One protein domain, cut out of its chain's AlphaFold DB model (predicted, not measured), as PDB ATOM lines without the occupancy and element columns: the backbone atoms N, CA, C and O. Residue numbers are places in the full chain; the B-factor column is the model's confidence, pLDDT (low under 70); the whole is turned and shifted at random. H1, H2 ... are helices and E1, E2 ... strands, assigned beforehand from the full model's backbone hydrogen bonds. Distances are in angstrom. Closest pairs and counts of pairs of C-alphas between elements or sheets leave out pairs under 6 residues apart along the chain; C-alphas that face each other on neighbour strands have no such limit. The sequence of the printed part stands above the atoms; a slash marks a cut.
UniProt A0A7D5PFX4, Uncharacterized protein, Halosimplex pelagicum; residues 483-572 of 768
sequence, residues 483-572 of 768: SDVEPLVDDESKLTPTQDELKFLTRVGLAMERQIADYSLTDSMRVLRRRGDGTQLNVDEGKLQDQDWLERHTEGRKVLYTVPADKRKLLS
ATOM      1  N   SER A 483     118.129  86.077 132.528       78.50
ATOM      2  CA  SER A 483     116.692  85.817 132.291       78.50
ATOM      3  C   SER A 483     116.205  86.521 131.018       78.50
ATOM      4  O   SER A 483     115.138  86.185 130.500       78.50
ATOM      5  N   ASP A 484     116.987  87.423 130.483       75.44
ATOM      6  CA  ASP A 484     116.556  88.205 129.299       75.44
ATOM      7  C   ASP A 484     116.995  87.510 128.007       75.44
ATOM      8  O   ASP A 484     116.707  88.003 126.915       75.44
ATOM      9  N   VAL A 485     117.528  86.313 128.126       78.75
ATOM     10  CA  VAL A 485     118.071  85.674 126.909       78.75
ATOM     11  C   VAL A 485     116.948  84.860 126.253       78.75
ATOM     12  O   VAL A 485     116.247  84.087 126.910       78.75
ATOM     13  N   GLU A 486     116.723  85.188 124.891       78.75
ATOM     14  CA  GLU A 486     115.782  84.354 124.113       78.75
ATOM     15  C   GLU A 486     116.546  83.537 123.058       78.75
ATOM     16  O   GLU A 486     117.670  83.878 122.682       78.75
ATOM     17  N   PRO A 487     115.852  82.314 122.747       74.94
ATOM     18  CA  PRO A 487     116.549  81.535 121.713       74.94
ATOM     19  C   PRO A 487     116.781  82.357 120.434       74.94
ATOM     20  O   PRO A 487     115.937  83.165 120.039       74.94
ATOM     21  N   LEU A 488     117.995  82.263 119.912       66.00
ATOM     22  CA  LEU A 488     118.403  83.135 118.782       66.00
ATOM     23  C   LEU A 488     118.085  82.443 117.457       66.00
ATOM     24  O   LEU A 488     118.208  83.062 116.398       66.00
ATOM     25  N   VAL A 489     117.415  81.275 117.451       62.31
ATOM     26  CA  VAL A 489     117.092  80.589 116.181       62.31
ATOM     27  C   VAL A 489     115.568  80.601 116.004       62.31
ATOM     28  O   VAL A 489     114.810  80.615 116.976       62.31
ATOM     29  N   ASP A 490     115.048  80.890 114.635       53.75
ATOM     30  CA  ASP A 490     113.619  80.863 114.261       53.75
ATOM     31  C   ASP A 490     113.024  79.457 114.450       53.75
ATOM     32  O   ASP A 490     113.713  78.447 114.295       53.75
ATOM     33  N   ASP A 491     111.824  79.302 115.021       50.84
ATOM     34  CA  ASP A 491     111.003  78.095 115.276       50.84
ATOM     35  C   ASP A 491     110.851  77.246 114.009       50.84
ATOM     36  O   ASP A 491     110.697  76.027 114.103       50.84
ATOM     37  N   GLU A 492     111.413  77.798 112.785       41.47
ATOM     38  CA  GLU A 492     111.133  77.051 111.537       41.47
ATOM     39  C   GLU A 492     112.380  76.302 111.061       41.47
ATOM     40  O   GLU A 492     112.317  75.564 110.075       41.47
ATOM     41  N   SER A 493     113.619  76.374 111.897       47.53
ATOM     42  CA  SER A 493     114.858  75.659 111.509       47.53
ATOM     43  C   SER A 493     114.848  74.250 112.122       47.53
ATOM     44  O   SER A 493     114.294  74.026 113.201       47.53
ATOM     45  N   LYS A 494     114.410  73.270 111.383       54.31
ATOM     46  CA  LYS A 494     114.344  71.845 111.801       54.31
ATOM     47  C   LYS A 494     115.552  71.463 112.660       54.31
ATOM     48  O   LYS A 494     116.547  70.932 112.162       54.31
ATOM     49  N   LEU A 495     115.880  72.259 113.766       62.03
ATOM     50  CA  LEU A 495     116.988  71.747 114.602       62.03
ATOM     51  C   LEU A 495     116.428  70.749 115.620       62.03
ATOM     52  O   LEU A 495     115.245  70.785 115.963       62.03
ATOM     53  N   THR A 496     117.117  69.700 115.862       74.38
ATOM     54  CA  THR A 496     116.772  68.531 116.697       74.38
ATOM     55  C   THR A 496     116.529  68.948 118.153       74.38
ATOM     56  O   THR A 496     115.628  68.411 118.801       74.38
ATOM     57  N   PRO A 497     117.098  70.188 118.800       85.75
ATOM     58  CA  PRO A 497     116.858  70.514 120.211       85.75
ATOM     59  C   PRO A 497     115.504  71.216 120.415       85.75
ATOM     60  O   PRO A 497     114.971  71.841 119.493       85.75
ATOM     61  N   THR A 498     114.879  70.953 121.684       88.44
ATOM     62  CA  THR A 498     113.624  71.642 122.065       88.44
ATOM     63  C   THR A 498     113.867  73.134 122.319       88.44
ATOM     64  O   THR A 498     115.008  73.601 122.320       88.44
ATOM     65  N   GLN A 499     112.823  73.864 122.474       85.56
ATOM     66  CA  GLN A 499     112.946  75.319 122.722       85.56
ATOM     67  C   GLN A 499     113.725  75.594 124.020       85.56
ATOM     68  O   GLN A 499     114.559  76.502 124.053       85.56
ATOM     69  N   ASP A 500     113.401  74.838 125.126       89.69
ATOM     70  CA  ASP A 500     114.156  75.032 126.389       89.69
ATOM     71  C   ASP A 500     115.640  74.682 126.207       89.69
ATOM     72  O   ASP A 500     116.502  75.368 126.761       89.69
ATOM     73  N   GLU A 501     115.893  73.673 125.390       92.12
ATOM     74  CA  GLU A 501     117.306  73.289 125.140       92.12
ATOM     75  C   GLU A 501     118.027  74.351 124.301       92.12
ATOM     76  O   GLU A 501     119.192  74.653 124.566       92.12
ATOM     77  N   LEU A 502     117.249  74.950 123.356       89.88
ATOM     78  CA  LEU A 502     117.875  76.010 122.535       89.88
ATOM     79  C   LEU A 502     118.154  77.250 123.386       89.88
ATOM     80  O   LEU A 502     119.190  77.893 123.207       89.88
ATOM     81  N   LYS A 503     117.233  77.502 124.210       89.50
ATOM     82  CA  LYS A 503     117.478  78.649 125.115       89.50
ATOM     83  C   LYS A 503     118.697  78.381 126.007       89.50
ATOM     84  O   LYS A 503     119.533  79.271 126.184       89.50
ATOM     85  N   PHE A 504     118.734  77.186 126.615       93.88
ATOM     86  CA  PHE A 504     119.890  76.820 127.459       93.88
ATOM     87  C   PHE A 504     121.192  76.901 126.658       93.88
ATOM     88  O   PHE A 504     122.165  77.494 127.130       93.88
ATOM     89  N   LEU A 505     121.282  76.368 125.442       92.88
ATOM     90  CA  LEU A 505     122.502  76.388 124.599       92.88
ATOM     91  C   LEU A 505     122.888  77.824 124.225       92.88
ATOM     92  O   LEU A 505     124.076  78.152 124.210       92.88
ATOM     93  N   THR A 506     121.852  78.647 123.982       90.12
ATOM     94  CA  THR A 506     122.154  80.058 123.645       90.12
ATOM     95  C   THR A 506     122.748  80.777 124.862       90.12
ATOM     96  O   THR A 506     123.718  81.525 124.718       90.12
ATOM     97  N   ARG A 507     122.207  80.447 126.081       91.38
ATOM     98  CA  ARG A 507     122.756  81.102 127.294       91.38
ATOM     99  C   ARG A 507     124.211  80.687 127.518       91.38
ATOM    100  O   ARG A 507     125.043  81.532 127.855       91.38
ATOM    101  N   VAL A 508     124.436  79.364 127.274       91.81
ATOM    102  CA  VAL A 508     125.828  78.891 127.460       91.81
ATOM    103  C   VAL A 508     126.748  79.589 126.454       91.81
ATOM    104  O   VAL A 508     127.808  80.089 126.839       91.81
ATOM    105  N   GLY A 509     126.293  79.628 125.157       86.81
ATOM    106  CA  GLY A 509     127.126  80.266 124.112       86.81
ATOM    107  C   GLY A 509     127.406  81.741 124.421       86.81
ATOM    108  O   GLY A 509     128.542  82.193 124.266       86.81
ATOM    109  N   LEU A 510     126.382  82.433 124.840       82.19
ATOM    110  CA  LEU A 510     126.561  83.880 125.109       82.19
ATOM    111  C   LEU A 510     127.421  84.086 126.357       82.19
ATOM    112  O   LEU A 510     128.209  85.033 126.408       82.19
ATOM    113  N   ALA A 511     127.256  83.174 127.393       81.69
ATOM    114  CA  ALA A 511     128.127  83.284 128.590       81.69
ATOM    115  C   ALA A 511     129.590  83.049 128.208       81.69
ATOM    116  O   ALA A 511     130.472  83.751 128.706       81.69
ATOM    117  N   MET A 512     129.788  82.072 127.288       80.62
ATOM    118  CA  MET A 512     131.174  81.811 126.828       80.62
ATOM    119  C   MET A 512     131.774  83.050 126.166       80.62
ATOM    120  O   MET A 512     132.986  83.260 126.245       80.62
ATOM    121  N   GLU A 513     130.821  83.921 125.651       74.31
ATOM    122  CA  GLU A 513     131.330  85.131 124.962       74.31
ATOM    123  C   GLU A 513     131.229  86.355 125.873       74.31
ATOM    124  O   GLU A 513     131.400  87.486 125.414       74.31
ATOM    125  N   ARG A 514     130.906  86.119 127.176       72.25
ATOM    126  CA  ARG A 514     130.830  87.183 128.202       72.25
ATOM    127  C   ARG A 514     129.811  88.251 127.803       72.25
ATOM    128  O   ARG A 514     130.050  89.446 127.992       72.25
ATOM    129  N   GLN A 515     128.724  87.769 127.238       73.06
ATOM    130  CA  GLN A 515     127.712  88.732 126.737       73.06
ATOM    131  C   GLN A 515     126.536  88.795 127.714       73.06
ATOM    132  O   GLN A 515     125.569  89.520 127.472       73.06
ATOM    133  N   ILE A 516     126.786  88.060 128.920       70.81
ATOM    134  CA  ILE A 516     125.739  88.156 129.954       70.81
ATOM    135  C   ILE A 516     126.337  88.868 131.173       70.81
ATOM    136  O   ILE A 516     127.236  88.352 131.840       70.81
ATOM    137  N   ALA A 517     125.837  90.059 131.413       65.81
ATOM    138  CA  ALA A 517     126.480  90.978 132.377       65.81
ATOM    139  C   ALA A 517     126.488  90.367 133.783       65.81
ATOM    140  O   ALA A 517     127.483  90.496 134.500       65.81
ATOM    141  N   ASP A 518     125.505  89.663 134.140       69.12
ATOM    142  CA  ASP A 518     125.453  89.243 135.565       69.12
ATOM    143  C   ASP A 518     125.972  87.811 135.726       69.12
ATOM    144  O   ASP A 518     125.684  87.154 136.729       69.12
ATOM    145  N   TYR A 519     126.691  87.415 134.677       74.19
ATOM    146  CA  TYR A 519     127.224  86.050 134.852       74.19
ATOM    147  C   TYR A 519     128.733  86.064 134.600       74.19
ATOM    148  O   TYR A 519     129.227  86.746 133.699       74.19
ATOM    149  N   SER A 520     129.488  85.240 135.466       77.50
ATOM    150  CA  SER A 520     130.946  85.066 135.291       77.50
ATOM    151  C   SER A 520     131.266  83.586 135.029       77.50
ATOM    152  O   SER A 520     130.653  82.687 135.608       77.50
ATOM    153  N   LEU A 521     132.240  83.385 134.101       75.25
ATOM    154  CA  LEU A 521     132.604  81.984 133.767       75.25
ATOM    155  C   LEU A 521     133.318  81.311 134.937       75.25
ATOM    156  O   LEU A 521     133.463  80.088 134.949       75.25
ATOM    157  N   THR A 522     133.687  82.103 135.946       74.81
ATOM    158  CA  THR A 522     134.330  81.472 137.120       74.81
ATOM    159  C   THR A 522     133.264  80.869 138.034       74.81
ATOM    160  O   THR A 522     133.595  80.109 138.946       74.81
ATOM    161  N   ASP A 523     131.979  81.142 137.697       79.19
ATOM    162  CA  ASP A 523     130.895  80.531 138.487       79.19
ATOM    163  C   ASP A 523     130.423  79.243 137.796       79.19
ATOM    164  O   ASP A 523     130.747  78.987 136.635       79.19
ATOM    165  N   SER A 524     129.654  78.438 138.601       86.56
ATOM    166  CA  SER A 524     129.058  77.234 137.975       86.56
ATOM    167  C   SER A 524     128.003  77.626 136.930       86.56
ATOM    168  O   SER A 524     127.255  78.589 137.109       86.56
ATOM    169  N   MET A 525     127.989  76.795 135.822       91.31
ATOM    170  CA  MET A 525     127.048  77.173 134.738       91.31
ATOM    171  C   MET A 525     125.707  76.475 134.962       91.31
ATOM    172  O   MET A 525     124.797  76.611 134.143       91.31
ATOM    173  N   ARG A 526     125.510  75.879 136.118       89.81
ATOM    174  CA  ARG A 526     124.209  75.238 136.404       89.81
ATOM    175  C   ARG A 526     123.101  76.289 136.492       89.81
ATOM    176  O   ARG A 526     121.949  75.992 136.169       89.81
ATOM    177  N   VAL A 527     123.543  77.431 136.890       88.50
ATOM    178  CA  VAL A 527     122.555  78.510 137.076       88.50
ATOM    179  C   VAL A 527     121.912  78.881 135.728       88.50
ATOM    180  O   VAL A 527     120.836  79.482 135.703       88.50
ATOM    181  N   LEU A 528     122.517  78.489 134.621       90.75
ATOM    182  CA  LEU A 528     122.007  78.897 133.297       90.75
ATOM    183  C   LEU A 528     120.792  78.050 132.924       90.75
ATOM    184  O   LEU A 528     120.129  78.333 131.924       90.75
ATOM    185  N   ARG A 529     120.387  77.198 133.865       90.12
ATOM    186  CA  ARG A 529     119.206  76.352 133.614       90.12
ATOM    187  C   ARG A 529     117.982  76.920 134.338       90.12
ATOM    188  O   ARG A 529     116.886  76.368 134.228       90.12
ATOM    189  N   ARG A 530     118.317  77.962 134.963       85.88
ATOM    190  CA  ARG A 530     117.188  78.427 135.794       85.88
ATOM    191  C   ARG A 530     116.454  79.574 135.088       85.88
ATOM    192  O   ARG A 530     117.064  80.396 134.401       85.88
ATOM    193  N   ARG A 531     115.144  79.570 135.296       80.56
ATOM    194  CA  ARG A 531     114.351  80.723 134.807       80.56
ATOM    195  C   ARG A 531     114.374  81.864 135.823       80.56
ATOM    196  O   ARG A 531     114.905  81.722 136.926       80.56
ATOM    197  N   GLY A 532     113.889  83.069 135.299       73.44
ATOM    198  CA  GLY A 532     113.858  84.275 136.166       73.44
ATOM    199  C   GLY A 532     113.059  84.038 137.447       73.44
ATOM    200  O   GLY A 532     113.359  84.648 138.475       73.44
ATOM    201  N   ASP A 533     112.163  83.116 137.440       77.06
ATOM    202  CA  ASP A 533     111.304  82.867 138.623       77.06
ATOM    203  C   ASP A 533     111.868  81.729 139.483       77.06
ATOM    204  O   ASP A 533     111.221  81.300 140.440       77.06
ATOM    205  N   GLY A 534     113.074  81.165 139.110       77.00
ATOM    206  CA  GLY A 534     113.747  80.197 140.003       77.00
ATOM    207  C   GLY A 534     113.420  78.757 139.578       77.00
ATOM    208  O   GLY A 534     114.044  77.820 140.081       77.00
ATOM    209  N   THR A 535     112.446  78.545 138.642       85.88
ATOM    210  CA  THR A 535     112.192  77.178 138.126       85.88
ATOM    211  C   THR A 535     113.249  76.777 137.089       85.88
ATOM    212  O   THR A 535     113.934  77.625 136.514       85.88
ATOM    213  N   GLN A 536     113.337  75.377 136.821       89.69
ATOM    214  CA  GLN A 536     114.435  74.876 135.963       89.69
ATOM    215  C   GLN A 536     113.925  74.657 134.530       89.69
ATOM    216  O   GLN A 536     112.762  74.309 134.312       89.69
ATOM    217  N   LEU A 537     114.793  74.961 133.546       88.75
ATOM    218  CA  LEU A 537     114.461  74.630 132.149       88.75
ATOM    219  C   LEU A 537     114.458  73.106 131.975       88.75
ATOM    220  O   LEU A 537     115.155  72.382 132.689       88.75
ATOM    221  N   ASN A 538     113.513  72.612 131.167       91.94
ATOM    222  CA  ASN A 538     113.528  71.166 130.846       91.94
ATOM    223  C   ASN A 538     114.624  70.830 129.822       91.94
ATOM    224  O   ASN A 538     114.447  71.006 128.614       91.94
ATOM    225  N   VAL A 539     115.811  70.403 130.365       92.06
ATOM    226  CA  VAL A 539     116.981  70.184 129.484       92.06
ATOM    227  C   VAL A 539     117.483  68.751 129.708       92.06
ATOM    228  O   VAL A 539     117.665  68.306 130.844       92.06
ATOM    229  N   ASP A 540     117.590  68.093 128.536       92.44
ATOM    230  CA  ASP A 540     118.234  66.761 128.604       92.44
ATOM    231  C   ASP A 540     119.706  66.847 128.173       92.44
ATOM    232  O   ASP A 540     120.026  66.825 126.983       92.44
ATOM    233  N   GLU A 541     120.679  66.885 129.095       91.94
ATOM    234  CA  GLU A 541     122.116  67.112 128.792       91.94
ATOM    235  C   GLU A 541     122.708  65.900 128.063       91.94
ATOM    236  O   GLU A 541     123.545  66.070 127.173       91.94
ATOM    237  N   GLY A 542     122.240  64.689 128.560       91.94
ATOM    238  CA  GLY A 542     122.762  63.463 127.915       91.94
ATOM    239  C   GLY A 542     122.498  63.446 126.404       91.94
ATOM    240  O   GLY A 542     123.396  63.111 125.627       91.94
ATOM    241  N   LYS A 543     121.235  63.888 126.155       93.88
ATOM    242  CA  LYS A 543     120.859  63.956 124.724       93.88
ATOM    243  C   LYS A 543     121.700  64.996 123.970       93.88
ATOM    244  O   LYS A 543     122.167  64.716 122.863       93.88
ATOM    245  N   LEU A 544     121.874  66.170 124.539       94.12
ATOM    246  CA  LEU A 544     122.640  67.236 123.851       94.12
ATOM    247  C   LEU A 544     124.113  66.846 123.708       94.12
ATOM    248  O   LEU A 544     124.735  67.168 122.694       94.12
ATOM    249  N   GLN A 545     124.648  66.039 124.655       93.69
ATOM    250  CA  GLN A 545     126.049  65.572 124.515       93.69
ATOM    251  C   GLN A 545     126.148  64.527 123.404       93.69
ATOM    252  O   GLN A 545     127.081  64.576 122.602       93.69
ATOM    253  N   ASP A 546     125.159  63.594 123.368       92.12
ATOM    254  CA  ASP A 546     125.215  62.524 122.353       92.12
ATOM    255  C   ASP A 546     125.084  63.091 120.936       92.12
ATOM    256  O   ASP A 546     125.672  62.543 120.001       92.12
ATOM    257  N   GLN A 547     124.494  64.296 120.954       90.00
ATOM    258  CA  GLN A 547     124.302  64.874 119.600       90.00
ATOM    259  C   GLN A 547     125.337  65.967 119.335       90.00
ATOM    260  O   GLN A 547     125.185  66.749 118.393       90.00
ATOM    261  N   ASP A 548     126.215  66.122 120.198       90.69
ATOM    262  CA  ASP A 548     127.397  66.996 120.050       90.69
ATOM    263  C   ASP A 548     126.990  68.469 120.109       90.69
ATOM    264  O   ASP A 548     127.616  69.314 119.467       90.69
ATOM    265  N   TRP A 549     125.878  68.780 120.821       92.38
ATOM    266  CA  TRP A 549     125.488  70.194 121.014       92.38
ATOM    267  C   TRP A 549     126.112  70.766 122.290       92.38
ATOM    268  O   TRP A 549     126.245  71.986 122.416       92.38
ATOM    269  N   LEU A 550     126.611  69.824 123.089       93.69
ATOM    270  CA  LEU A 550     127.049  70.325 124.408       93.69
ATOM    271  C   LEU A 550     128.170  69.427 124.937       93.69
ATOM    272  O   LEU A 550     128.145  68.207 124.759       93.69
ATOM    273  N   GLU A 551     129.169  70.049 125.454       91.94
ATOM    274  CA  GLU A 551     130.179  69.333 126.258       91.94
ATOM    275  C   GLU A 551     130.070  69.752 127.729       91.94
ATOM    276  O   GLU A 551     129.845  70.923 128.046       91.94
ATOM    277  N   ARG A 552     130.316  68.676 128.561       90.50
ATOM    278  CA  ARG A 552     130.186  68.953 130.008       90.50
ATOM    279  C   ARG A 552     131.509  68.620 130.706       90.50
ATOM    280  O   ARG A 552     132.141  67.599 130.425       90.50
ATOM    281  N   HIS A 553     131.806  69.563 131.586       85.38
ATOM    282  CA  HIS A 553     133.057  69.355 132.340       85.38
ATOM    283  C   HIS A 553     132.790  69.613 133.829       85.38
ATOM    284  O   HIS A 553     132.150  70.598 134.203       85.38
ATOM    285  N   THR A 554     133.394  68.613 134.610       81.62
ATOM    286  CA  THR A 554     133.200  68.832 136.063       81.62
ATOM    287  C   THR A 554     134.551  69.179 136.709       81.62
ATOM    288  O   THR A 554     135.573  68.548 136.432       81.62
ATOM    289  N   GLU A 555     134.464  70.271 137.461       71.00
ATOM    290  CA  GLU A 555     135.630  70.686 138.270       71.00
ATOM    291  C   GLU A 555     135.203  70.850 139.735       71.00
ATOM    292  O   GLU A 555     134.616  71.863 140.121       71.00
ATOM    293  N   GLY A 556     135.556  69.829 140.605       73.06
ATOM    294  CA  GLY A 556     134.994  69.837 141.977       73.06
ATOM    295  C   GLY A 556     133.458  69.821 141.963       73.06
ATOM    296  O   GLY A 556     132.841  68.942 141.357       73.06
ATOM    297  N   ARG A 557     132.849  70.921 142.673       75.31
ATOM    298  CA  ARG A 557     131.364  70.946 142.758       75.31
ATOM    299  C   ARG A 557     130.781  71.818 141.645       75.31
ATOM    300  O   ARG A 557     129.560  71.902 141.501       75.31
ATOM    301  N   LYS A 558     131.634  72.366 140.815       81.06
ATOM    302  CA  LYS A 558     131.147  73.286 139.766       81.06
ATOM    303  C   LYS A 558     131.081  72.546 138.422       81.06
ATOM    304  O   LYS A 558     131.846  71.612 138.169       81.06
ATOM    305  N   VAL A 559     130.011  73.061 137.630       89.00
ATOM    306  CA  VAL A 559     129.867  72.459 136.285       89.00
ATOM    307  C   VAL A 559     130.086  73.549 135.222       89.00
ATOM    308  O   VAL A 559     129.622  74.682 135.364       89.00
ATOM    309  N   LEU A 560     130.917  73.069 134.209       88.69
ATOM    310  CA  LEU A 560     131.068  73.958 133.031       88.69
ATOM    311  C   LEU A 560     130.526  73.276 131.773       88.69
ATOM    312  O   LEU A 560     130.696  72.071 131.576       88.69
ATOM    313  N   TYR A 561     129.786  74.153 131.007       93.38
ATOM    314  CA  TYR A 561     129.314  73.640 129.705       93.38
ATOM    315  C   TYR A 561     130.032  74.363 128.564       93.38
ATOM    316  O   TYR A 561     130.431  75.523 128.694       93.38
ATOM    317  N   THR A 562     130.198  73.515 127.470       91.25
ATOM    318  CA  THR A 562     130.755  74.139 126.253       91.25
ATOM    319  C   THR A 562     129.830  73.826 125.071       91.25
ATOM    320  O   THR A 562     129.443  72.677 124.847       91.25
ATOM    321  N   VAL A 563     129.429  75.017 124.445       91.50
ATOM    322  CA  VAL A 563     128.783  74.802 123.131       91.50
ATOM    323  C   VAL A 563     129.845  74.925 122.027       91.50
ATOM    324  O   VAL A 563     130.522  75.948 121.899       91.50
ATOM    325  N   PRO A 564     129.947  73.836 121.252       87.56
ATOM    326  CA  PRO A 564     131.005  73.854 120.228       87.56
ATOM    327  C   PRO A 564     130.811  75.008 119.230       87.56
ATOM    328  O   PRO A 564     129.690  75.472 119.008       87.56
ATOM    329  N   ALA A 565     131.919  75.386 118.627       79.12
ATOM    330  CA  ALA A 565     131.945  76.593 117.753       79.12
ATOM    331  C   ALA A 565     130.961  76.441 116.592       79.12
ATOM    332  O   ALA A 565     130.253  77.395 116.263       79.12
ATOM    333  N   ASP A 566     130.965  75.289 115.949       80.88
ATOM    334  CA  ASP A 566     130.049  75.124 114.798       80.88
ATOM    335  C   ASP A 566     128.579  75.248 115.235       80.88
ATOM    336  O   ASP A 566     127.758  75.769 114.478       80.88
ATOM    337  N   LYS A 567     128.297  74.828 116.463       86.38
ATOM    338  CA  LYS A 567     126.890  74.943 116.913       86.38
ATOM    339  C   LYS A 567     126.565  76.377 117.337       86.38
ATOM    340  O   LYS A 567     125.425  76.820 117.184       86.38
ATOM    341  N   ARG A 568     127.490  77.043 117.857       81.62
ATOM    342  CA  ARG A 568     127.254  78.471 118.176       81.62
ATOM    343  C   ARG A 568     126.930  79.266 116.907       81.62
ATOM    344  O   ARG A 568     126.118  80.192 116.955       81.62
ATOM    345  N   LYS A 569     127.595  78.896 115.786       76.44
ATOM    346  CA  LYS A 569     127.244  79.548 114.507       76.44
ATOM    347  C   LYS A 569     125.784  79.265 114.126       76.44
ATOM    348  O   LYS A 569     125.090  80.168 113.655       76.44
ATOM    349  N   LEU A 570     125.403  77.986 114.441       80.06
ATOM    350  CA  LEU A 570     123.996  77.651 114.126       80.06
ATOM    351  C   LEU A 570     123.031  78.439 115.016       80.06
ATOM    352  O   LEU A 570     121.901  78.711 114.604       80.06
ATOM    353  N   LEU A 571     123.578  78.844 116.131       78.31
ATOM    354  CA  LEU A 571     122.707  79.584 117.067       78.31
ATOM    355  C   LEU A 571     122.845  81.090 116.840       78.31
ATOM    356  O   LEU A 571     122.309  81.886 117.614       78.31
ATOM    357  N   SER A 572     123.582  81.487 115.771       73.69
ATOM    358  CA  SER A 572     123.814  82.897 115.405       73.69
ATOM    359  C   SER A 572     124.504  83.666 116.533       73.69
ATOM    360  O   SER A 572     124.172  84.824 116.795       73.69
TER     361      SER A 572
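Overview. This is residues 483 to 572 of the 768 residues of an uncharacterized protein of Halosimplex pelagicum (UniProt A0A7D5PFX4). Helix H1 runs through the middle; short helix H2 and strand E2 of the antiparallel hairpin E1-E2 pack on it, while H3 and H4 lie by the hairpin's open end. The 90 printed residues hold H1, H2, H3, E1, E2, H4 in that order, class mixed, with under half in named elements. The whole is compact, radius of gyration of the C-alphas 12.3 A, spans 37 by 27 by 24 A.

Along the chain. H1, residues 499 to 512, starts at C-alpha 499 (112.946, 75.319, 122.722) and measures 19.8 A. H2 is 525 to 529, H3 541 to 546, E1 551 to 555, E2 558 to 562. H4, 565 to 570, ends at C-alpha 570 (123.996, 77.651, 114.126).

Arrangement. H1 touches H2 with residues 504 to 508 alone, closest C-alphas Phe 504 and Arg 529, 6.2 A. In E1-E2, N 553 and O 560 are within hydrogen-bond range, 2.7 A. Every O i to N i+4 pair is within range in H1, H3 and H4; H2 has 0 of 1, but 2 of 2 O i to N i+3.

Size, cuts and confidence. The printed part has no cut. Links H1 to H2 and H2 to H3 are long. Residues 488 to 495 and 517 to 518 have pLDDT under 70.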